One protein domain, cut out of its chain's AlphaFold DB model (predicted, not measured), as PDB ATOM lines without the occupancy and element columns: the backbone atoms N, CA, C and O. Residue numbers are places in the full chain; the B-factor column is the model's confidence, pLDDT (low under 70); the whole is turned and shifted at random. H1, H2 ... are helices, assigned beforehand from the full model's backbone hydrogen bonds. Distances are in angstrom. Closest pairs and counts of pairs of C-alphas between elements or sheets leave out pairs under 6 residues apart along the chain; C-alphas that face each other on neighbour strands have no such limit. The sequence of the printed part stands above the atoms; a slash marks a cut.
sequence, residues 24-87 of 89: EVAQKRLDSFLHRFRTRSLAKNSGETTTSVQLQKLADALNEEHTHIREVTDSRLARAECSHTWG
ATOM      1  N   GLU A  24     111.965 159.330 213.907       90.31
ATOM      2  CA  GLU A  24     113.060 159.183 214.881       90.31
ATOM      3  C   GLU A  24     114.434 159.506 214.262       90.31
ATOM      4  O   GLU A  24     115.260 160.213 214.846       90.31
ATOM      5  N   VAL A  25     114.696 159.012 213.046       93.81
ATOM      6  CA  VAL A  25     115.946 159.305 212.331       93.81
ATOM      7  C   VAL A  25     115.999 160.779 211.929       93.81
ATOM      8  O   VAL A  25     117.074 161.382 211.978       93.81
ATOM      9  N   ALA A  26     114.864 161.367 211.545       92.81
ATOM     10  CA  ALA A  26     114.764 162.788 211.236       92.81
ATOM     11  C   ALA A  26     115.089 163.655 212.462       92.81
ATOM     12  O   ALA A  26     115.928 164.549 212.350       92.81
ATOM     13  N   GLN A  27     114.521 163.333 213.630       92.88
ATOM     14  CA  GLN A  27     114.752 164.039 214.893       92.88
ATOM     15  C   GLN A  27     116.241 164.043 215.264       92.88
ATOM     16  O   GLN A  27     116.852 165.107 215.359       92.88
ATOM     17  N   LYS A  28     116.881 162.865 215.317       93.06
ATOM     18  CA  LYS A  28     118.317 162.745 215.645       93.06
ATOM     19  C   LYS A  28     119.211 163.560 214.705       93.06
ATOM     20  O   LYS A  28     120.201 164.163 215.129       93.06
ATOM     21  N   ARG A  29     118.892 163.571 213.405       94.81
ATOM     22  CA  ARG A  29     119.643 164.352 212.407       94.81
ATOM     23  C   ARG A  29     119.443 165.851 212.600       94.81
ATOM     24  O   ARG A  29     120.413 166.602 212.480       94.81
ATOM     25  N   LEU A  30     118.216 166.274 212.890       93.94
ATOM     26  CA  LEU A  30     117.872 167.674 213.097       93.94
ATOM     27  C   LEU A  30     118.519 168.232 214.370       93.94
ATOM     28  O   LEU A  30     119.107 169.309 214.309       93.94
ATOM     29  N   ASP A  31     118.533 167.472 215.465       92.25
ATOM     30  CA  ASP A  31     119.197 167.861 216.716       92.25
ATOM     31  C   ASP A  31     120.704 168.059 216.518       92.25
ATOM     32  O   ASP A  31     121.278 169.085 216.899       92.25
ATOM     33  N   SER A  32     121.350 167.103 215.837       93.88
ATOM     34  CA  SER A  32     122.769 167.203 215.486       93.88
ATOM     35  C   SER A  32     123.046 168.423 214.602       93.88
ATOM     36  O   SER A  32     124.029 169.146 214.806       93.88
ATOM     37  N   PHE A  33     122.168 168.691 213.631       92.06
ATOM     38  CA  PHE A  33     122.276 169.870 212.782       92.06
ATOM     39  C   PHE A  33     122.137 171.164 213.587       92.06
ATOM     40  O   PHE A  33     122.999 172.031 213.461       92.06
ATOM     41  N   LEU A  34     121.099 171.288 214.420       90.69
ATOM     42  CA  LEU A  34     120.814 172.471 215.235       90.69
ATOM     43  C   LEU A  34     121.962 172.785 216.194       90.69
ATOM     44  O   LEU A  34     122.377 173.940 216.283       90.69
ATOM     45  N   HIS A  35     122.527 171.763 216.843       89.94
ATOM     46  CA  HIS A  35     123.704 171.917 217.695       89.94
ATOM     47  C   HIS A  35     124.871 172.534 216.910       89.94
ATOM     48  O   HIS A  35     125.372 173.602 217.261       89.94
ATOM     49  N   ARG A  36     125.242 171.926 215.773       89.38
ATOM     50  CA  ARG A  36     126.346 172.423 214.934       89.38
ATOM     51  C   ARG A  36     126.044 173.788 214.310       89.38
ATOM     52  O   ARG A  36     126.966 174.569 214.080       89.38
ATOM     53  N   PHE A  37     124.783 174.061 213.984       86.88
ATOM     54  CA  PHE A  37     124.340 175.328 213.414       86.88
ATOM     55  C   PHE A  37     124.504 176.454 214.431       86.88
ATOM     56  O   PHE A  37     125.182 177.427 214.123       86.88
ATOM     57  N   ARG A  38     123.997 176.282 215.658       84.44
ATOM     58  CA  ARG A  38     124.150 177.257 216.747       84.44
ATOM     59  C   ARG A  38     125.616 177.561 217.038       84.44
ATOM     60  O   ARG A  38     125.982 178.731 217.077       84.44
ATOM     61  N   THR A  39     126.472 176.538 217.137       84.25
ATOM     62  CA  THR A  39     127.920 176.731 217.343       84.25
ATOM     63  C   THR A  39     128.544 177.608 216.254       84.25
ATOM     64  O   THR A  39     129.346 178.489 216.555       84.25
ATOM     65  N   ARG A  40     128.162 177.411 214.983       83.50
ATOM     66  CA  ARG A  40     128.670 178.226 213.868       83.50
ATOM     67  C   ARG A  40     128.076 179.630 213.831       83.50
ATOM     68  O   ARG A  40     128.798 180.562 213.498       83.50
ATOM     69  N   SER A  41     126.791 179.784 214.138       78.44
ATOM     70  CA  SER A  41     126.119 181.087 214.137       78.44
ATOM     71  C   SER A  41     126.671 182.003 215.227       78.44
ATOM     72  O   SER A  41     126.952 183.166 214.952       78.44
ATOM     73  N   LEU A  42     126.932 181.453 216.421       71.31
ATOM     74  CA  LEU A  42     127.614 182.160 217.510       71.31
ATOM     75  C   LEU A  42     129.021 182.603 217.092       71.31
ATOM     76  O   LEU A  42     129.372 183.765 217.258       71.31
ATOM     77  N   ALA A  43     129.800 181.713 216.467       71.06
ATOM     78  CA  ALA A  43     131.139 182.048 215.974       71.06
ATOM     79  C   ALA A  43     131.139 183.129 214.875       71.06
ATOM     80  O   ALA A  43     132.146 183.801 214.671       71.06
ATOM     81  N   LYS A  44     130.023 183.294 214.154       77.12
ATOM     82  CA  LYS A  44     129.862 184.281 213.078       77.12
ATOM     83  C   LYS A  44     129.152 185.568 213.514       77.12
ATOM     84  O   LYS A  44     128.921 186.414 212.656       77.12
ATOM     85  N   ASN A  45     128.780 185.716 214.793       67.00
ATOM     86  CA  ASN A  45     127.924 186.806 215.293       67.00
ATOM     87  C   ASN A  45     126.651 187.028 214.449       67.00
ATOM     88  O   ASN A  45     126.086 188.120 214.418       67.00
ATOM     89  N   SER A  46     126.187 185.997 213.744       65.94
ATOM     90  CA  SER A  46     124.922 186.058 213.026       65.94
ATOM     91  C   SER A  46     123.831 185.765 214.050       65.94
ATOM     92  O   SER A  46     123.772 184.639 214.553       65.94
ATOM     93  N   GLY A  47     123.026 186.774 214.393       65.62
ATOM     94  CA  GLY A  47     121.909 186.644 215.335       65.62
ATOM     95  C   GLY A  47     120.906 185.552 214.943       65.62
ATOM     96  O   GLY A  47     121.026 184.919 213.891       65.62
ATOM     97  N   GLU A  48     119.903 185.313 215.791       63.59
ATOM     98  CA  GLU A  48     118.870 184.314 215.499       63.59
ATOM     99  C   GLU A  48     118.160 184.630 214.178       63.59
ATOM    100  O   GLU A  48     117.544 185.676 213.996       63.59
ATOM    101  N   THR A  49     118.278 183.703 213.230       75.19
ATOM    102  CA  THR A  49     117.714 183.848 211.887       75.19
ATOM    103  C   THR A  49     116.331 183.205 211.848       75.19
ATOM    104  O   THR A  49     116.057 182.248 212.574       75.19
ATOM    105  N   THR A  50     115.445 183.658 210.960       82.00
ATOM    106  CA  THR A  50     114.148 182.997 210.718       82.00
ATOM    107  C   THR A  50     114.308 181.485 210.494       82.00
ATOM    108  O   THR A  50     113.492 180.696 210.967       82.00
ATOM    109  N   THR A  51     115.415 181.074 209.871       82.25
ATOM    110  CA  THR A  51     115.809 179.675 209.675       82.25
ATOM    111  C   THR A  51     115.961 178.904 210.988       82.25
ATOM    112  O   THR A  51     115.453 177.791 211.087       82.25
ATOM    113  N   SER A  52     116.617 179.459 212.017       83.19
ATOM    114  CA  SER A  52     116.751 178.759 213.306       83.19
ATOM    115  C   SER A  52     115.409 178.578 214.002       83.19
ATOM    116  O   SER A  52     115.170 177.518 214.573       83.19
ATOM    117  N   VAL A  53     114.514 179.565 213.897       87.69
ATOM    118  CA  VAL A  53     113.154 179.467 214.452       87.69
ATOM    119  C   VAL A  53     112.358 178.372 213.743       87.69
ATOM    120  O   VAL A  53     111.707 177.560 214.392       87.69
ATOM    121  N   GLN A  54     112.420 178.313 212.412       92.19
ATOM    122  CA  GLN A  54     111.723 177.282 211.638       92.19
ATOM    123  C   GLN A  54     112.252 175.876 211.934       92.19
ATOM    124  O   GLN A  54     111.465 174.946 212.087       92.19
ATOM    125  N   LEU A  55     113.571 175.720 212.056       91.12
ATOM    126  CA  LEU A  55     114.175 174.435 212.405       91.12
ATOM    127  C   LEU A  55     113.835 174.005 213.834       91.12
ATOM    128  O   LEU A  55     113.636 172.816 214.059       91.12
ATOM    129  N   GLN A  56     113.728 174.947 214.777       90.56
ATOM    130  CA  GLN A  56     113.273 174.636 216.132       90.56
ATOM    131  C   GLN A  56     111.826 174.137 216.124       90.56
ATOM    132  O   GLN A  56     111.561 173.064 216.648       90.56
ATOM    133  N   LYS A  57     110.919 174.836 215.427       93.81
ATOM    134  CA  LYS A  57     109.518 174.400 215.282       93.81
ATOM    135  C   LYS A  57     109.393 172.995 214.694       93.81
ATOM    136  O   LYS A  57     108.524 172.233 215.100       93.81
ATOM    137  N   LEU A  58     110.251 172.650 213.733       92.19
ATOM    138  CA  LEU A  58     110.279 171.307 213.163       92.19
ATOM    139  C   LEU A  58     110.753 170.260 214.182       92.19
ATOM    140  O   LEU A  58     110.198 169.166 214.222       92.19
ATOM    141  N   ALA A  59     111.764 170.581 214.992       91.88
ATOM    142  CA  ALA A  59     112.241 169.685 216.043       91.88
ATOM    143  C   ALA A  59     111.155 169.431 217.097       91.88
ATOM    144  O   ALA A  59     110.941 168.283 217.485       91.88
ATOM    145  N   ASP A  60     110.427 170.482 217.482       92.81
ATOM    146  CA  ASP A  60     109.322 170.396 218.436       92.81
ATOM    147  C   ASP A  60     108.194 169.505 217.884       92.81
ATOM    148  O   ASP A  60     107.783 168.552 218.544       92.81
ATOM    149  N   ALA A  61     107.784 169.716 216.627       92.50
ATOM    150  CA  ALA A  61     106.745 168.912 215.978       92.50
ATOM    151  C   ALA A  61     107.118 167.420 215.849       92.50
ATOM    152  O   ALA A  61     106.276 166.547 216.058       92.50
ATOM    153  N   LEU A  62     108.382 167.105 215.530       90.88
ATOM    154  CA  LEU A  62     108.858 165.716 215.478       90.88
ATOM    155  C   LEU A  62     108.848 165.058 216.861       90.88
ATOM    156  O   LEU A  62     108.557 163.868 216.984       90.88
ATOM    157  N   ASN A  63     109.159 165.827 217.905       89.19
ATOM    158  CA  ASN A  63     109.105 165.334 219.271       89.19
ATOM    159  C   ASN A  63     107.662 165.052 219.712       89.19
ATOM    160  O   ASN A  63     107.404 163.993 220.280       89.19
ATOM    161  N   GLU A  64     106.730 165.955 219.404       89.69
ATOM    162  CA  GLU A  64     105.297 165.786 219.680       89.69
ATOM    163  C   GLU A  64     104.714 164.544 218.989       89.69
ATOM    164  O   GLU A  64     103.995 163.758 219.614       89.69
ATOM    165  N   GLU A  65     105.063 164.314 217.717       86.56
ATOM    166  CA  GLU A  65     104.665 163.100 216.993       86.56
ATOM    167  C   GLU A  65     105.168 161.842 217.715       86.56
ATOM    168  O   GLU A  65     104.414 160.890 217.931       86.56
ATOM    169  N   HIS A  66     106.434 161.845 218.135       83.31
ATOM    170  CA  HIS A  66     107.037 160.706 218.814       83.31
ATOM    171  C   HIS A  66     106.387 160.428 220.181       83.31
ATOM    172  O   HIS A  66     106.106 159.270 220.506       83.31
ATOM    173  N   THR A  67     106.096 161.469 220.969       84.12
ATOM    174  CA  THR A  67     105.389 161.318 222.251       84.12
ATOM    175  C   THR A  67     103.976 160.785 222.051       84.12
ATOM    176  O   THR A  67     103.579 159.849 222.744       84.12
ATOM    177  N   HIS A  68     103.256 161.294 221.049       81.94
ATOM    178  CA  HIS A  68     101.897 160.859 220.744       81.94
ATOM    179  C   HIS A  68     101.848 159.392 220.293       81.94
ATOM    180  O   HIS A  68     101.002 158.624 220.750       81.94
ATOM    181  N   ILE A  69     102.786 158.958 219.440       80.75
ATOM    182  CA  ILE A  69     102.888 157.545 219.044       80.75
ATOM    183  C   ILE A  69     103.095 156.667 220.279       80.75
ATOM    184  O   ILE A  69     102.428 155.639 220.409       80.75
ATOM    185  N   ARG A  70     103.970 157.067 221.206       77.75
ATOM    186  CA  ARG A  70     104.235 156.284 222.416       77.75
ATOM    187  C   ARG A  70     102.983 156.130 223.283       77.75
ATOM    188  O   ARG A  70     102.616 155.006 223.607       77.75
ATOM    189  N   GLU A  71     102.266 157.222 223.538       80.25
ATOM    190  CA  GLU A  71     101.016 157.216 224.314       80.25
ATOM    191  C   GLU A  71      99.918 156.351 223.680       80.25
ATOM    192  O   GLU A  71      99.240 155.577 224.366       80.25
ATOM    193  N   VAL A  72      99.750 156.433 222.356       84.06
ATOM    194  CA  VAL A  72      98.784 155.605 221.620       84.06
ATOM    195  C   VAL A  72      99.148 154.126 221.712       84.06
ATOM    196  O   VAL A  72      98.258 153.279 221.844       84.06
ATOM    197  N   THR A  73     100.437 153.803 221.636       78.12
ATOM    198  CA  THR A  73     100.916 152.419 221.686       78.12
ATOM    199  C   THR A  73     100.717 151.829 223.079       78.12
ATOM    200  O   THR A  73     100.112 150.762 223.195       78.12
ATOM    201  N   ASP A  74     101.085 152.564 224.129       78.81
ATOM    202  CA  ASP A  74     100.874 152.164 225.525       78.81
ATOM    203  C   ASP A  74      99.379 151.968 225.827       78.81
ATOM    204  O   ASP A  74      98.965 150.951 226.383       78.81
ATOM    205  N   SER A  75      98.527 152.877 225.343       78.50
ATOM    206  CA  SER A  75      97.067 152.779 225.480       78.50
ATOM    207  C   SER A  75      96.453 151.600 224.712       78.50
ATOM    208  O   SER A  75      95.346 151.146 225.023       78.50
ATOM    209  N   ARG A  76      97.103 151.118 223.645       73.94
ATOM    210  CA  ARG A  76      96.677 149.909 222.918       73.94
ATOM    211  C   ARG A  76      97.117 148.646 223.646       73.94
ATOM    212  O   ARG A  76      96.316 147.717 223.721       73.94
ATOM    213  N   LEU A  77      98.329 148.629 224.198       76.38
ATOM    214  CA  LEU A  77      98.834 147.513 224.999       76.38
ATOM    215  C   LEU A  77      97.989 147.318 226.263       76.38
ATOM    216  O   LEU A  77      97.455 146.231 226.464       76.38
ATOM    217  N   ALA A  78      97.722 148.392 227.012       74.44
ATOM    218  CA  ALA A  78      96.868 148.343 228.201       74.44
ATOM    219  C   ALA A  78      95.450 147.814 227.898       74.44
ATOM    220  O   ALA A  78      94.889 147.022 228.655       74.44
ATOM    221  N   ARG A  79      94.864 148.195 226.752       71.69
ATOM    222  CA  ARG A  79      93.564 147.654 226.312       71.69
ATOM    223  C   ARG A  79      93.625 146.169 225.961       71.69
ATOM    224  O   ARG A  79      92.702 145.439 226.313       71.69
ATOM    225  N   ALA A  80      94.677 145.722 225.276       74.06
ATOM    226  CA  ALA A  80      94.839 144.319 224.900       74.06
ATOM    227  C   ALA A  80      95.007 143.401 226.126       74.06
ATOM    228  O   ALA A  80      94.476 142.287 226.138       74.06
ATOM    229  N   GLU A  81      95.686 143.892 227.165       71.12
ATOM    230  CA  GLU A  81      95.856 143.204 228.448       71.12
ATOM    231  C   GLU A  81      94.535 143.102 229.220       71.12
ATOM    232  O   GLU A  81      94.187 142.018 229.691       71.12
ATOM    233  N   CYS A  82      93.732 144.175 229.271       63.91
ATOM    234  CA  CYS A  82      92.384 144.104 229.842       63.91
ATOM    235  C   CYS A  82      91.492 143.095 229.100       63.91
ATOM    236  O   CYS A  82      90.733 142.373 229.730       63.91
ATOM    237  N   SER A  83      91.567 142.988 227.771       65.12
ATOM    238  CA  SER A  83      90.737 142.017 227.038       65.12
ATOM    239  C   SER A  83      91.096 140.553 227.326       65.12
ATOM    240  O   SER A  83      90.218 139.698 227.252       65.12
ATOM    241  N   HIS A  84      92.347 140.253 227.686       59.44
ATOM    242  CA  HIS A  84      92.760 138.889 228.041       59.44
ATOM    243  C   HIS A  84      92.305 138.471 229.445       59.44
ATOM    244  O   HIS A  84      92.031 137.294 229.671       59.44
ATOM    245  N   THR A  85      92.181 139.409 230.385       58.81
ATOM    246  CA  THR A  85      91.815 139.092 231.775       58.81
ATOM    247  C   THR A  85      90.318 138.847 231.977       58.81
ATOM    248  O   THR A  85      89.953 138.108 232.887       58.81
ATOM    249  N   TRP A  86      89.448 139.375 231.108       58.81
ATOM    250  CA  TRP A  86      87.991 139.161 231.176       58.81
ATOM    251  C   TRP A  86      87.472 137.994 230.313       58.81
ATOM    252  O   TRP A  86      86.283 137.697 230.353       58.81
ATOM    253  N   GLY A  87      88.335 137.321 229.545       55.31
ATOM    254  CA  GLY A  87      87.956 136.212 228.655       55.31
ATOM    255  C   GLY A  87      88.020 134.803 229.264       55.31
ATOM    256  O   GLY A  87      87.840 133.838 228.526       55.31
TER     257      GLY A  87
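This is residues 24 to 87 of the 89 residues of an uncharacterized protein of Dichomitus squalens (UniProt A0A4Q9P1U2). The model is a lopsided helical hairpin: H1 runs out, the chain turns, and the much longer H2 folds back beside it. The first part of H2 packs on H1, while residues 67 to 87, of which 67 to 85 belong to H2, stick out as a long single-helix arm. The printed part has 64 residues with two named helices, H1 then H2, and no named strand; its class is all helix. It is extended, with a radius of gyration of the C-alphas of 19.1 A, and spans 66 by 17 by 13 A.

Find C-alpha 24 at (113.060, 159.183, 214.881), where H1 begins. From there H1, residues 24 to 43, covers 29.2 A from first to last C-alpha and ends at (131.139, 182.048, 215.974). After six residues, look for C-alpha 50 at (114.148, 182.997, 210.718): here H2, residues 50 to 85, begins. It covers 53.6 A and ends at C-alpha 85, (91.815, 139.092, 231.775).

Look first at Gln 27 and Leu 62, whose C-alphas, 6.2 A apart, are the closest of the two helices. H1 and H2 touch, with 12 pairs of C-alphas within 8 A. H2 touches H1 with residues 52 to 66 alone. Their lines stand at a shallow tilt of 27 degrees, and they run opposite ways: a helical hairpin. Along the backbone of H1 and H2 you will find every O i to N i+4 pair within hydrogen-bond range.

The two C-alphas farthest apart, those of Asn 45 and Gly 87, are 65.8 A apart. Without residues 67 to 87, which stand free, the body of 43 residues spans 34 by 17 by 9 A. The printed part has no cut, and the link from H1 to H2 is short. Read the B-factor column for the model's confidence: the mean pLDDT of the printed part is 81.5, and it is under 70 at residues 45 to 48 and 82 to 87.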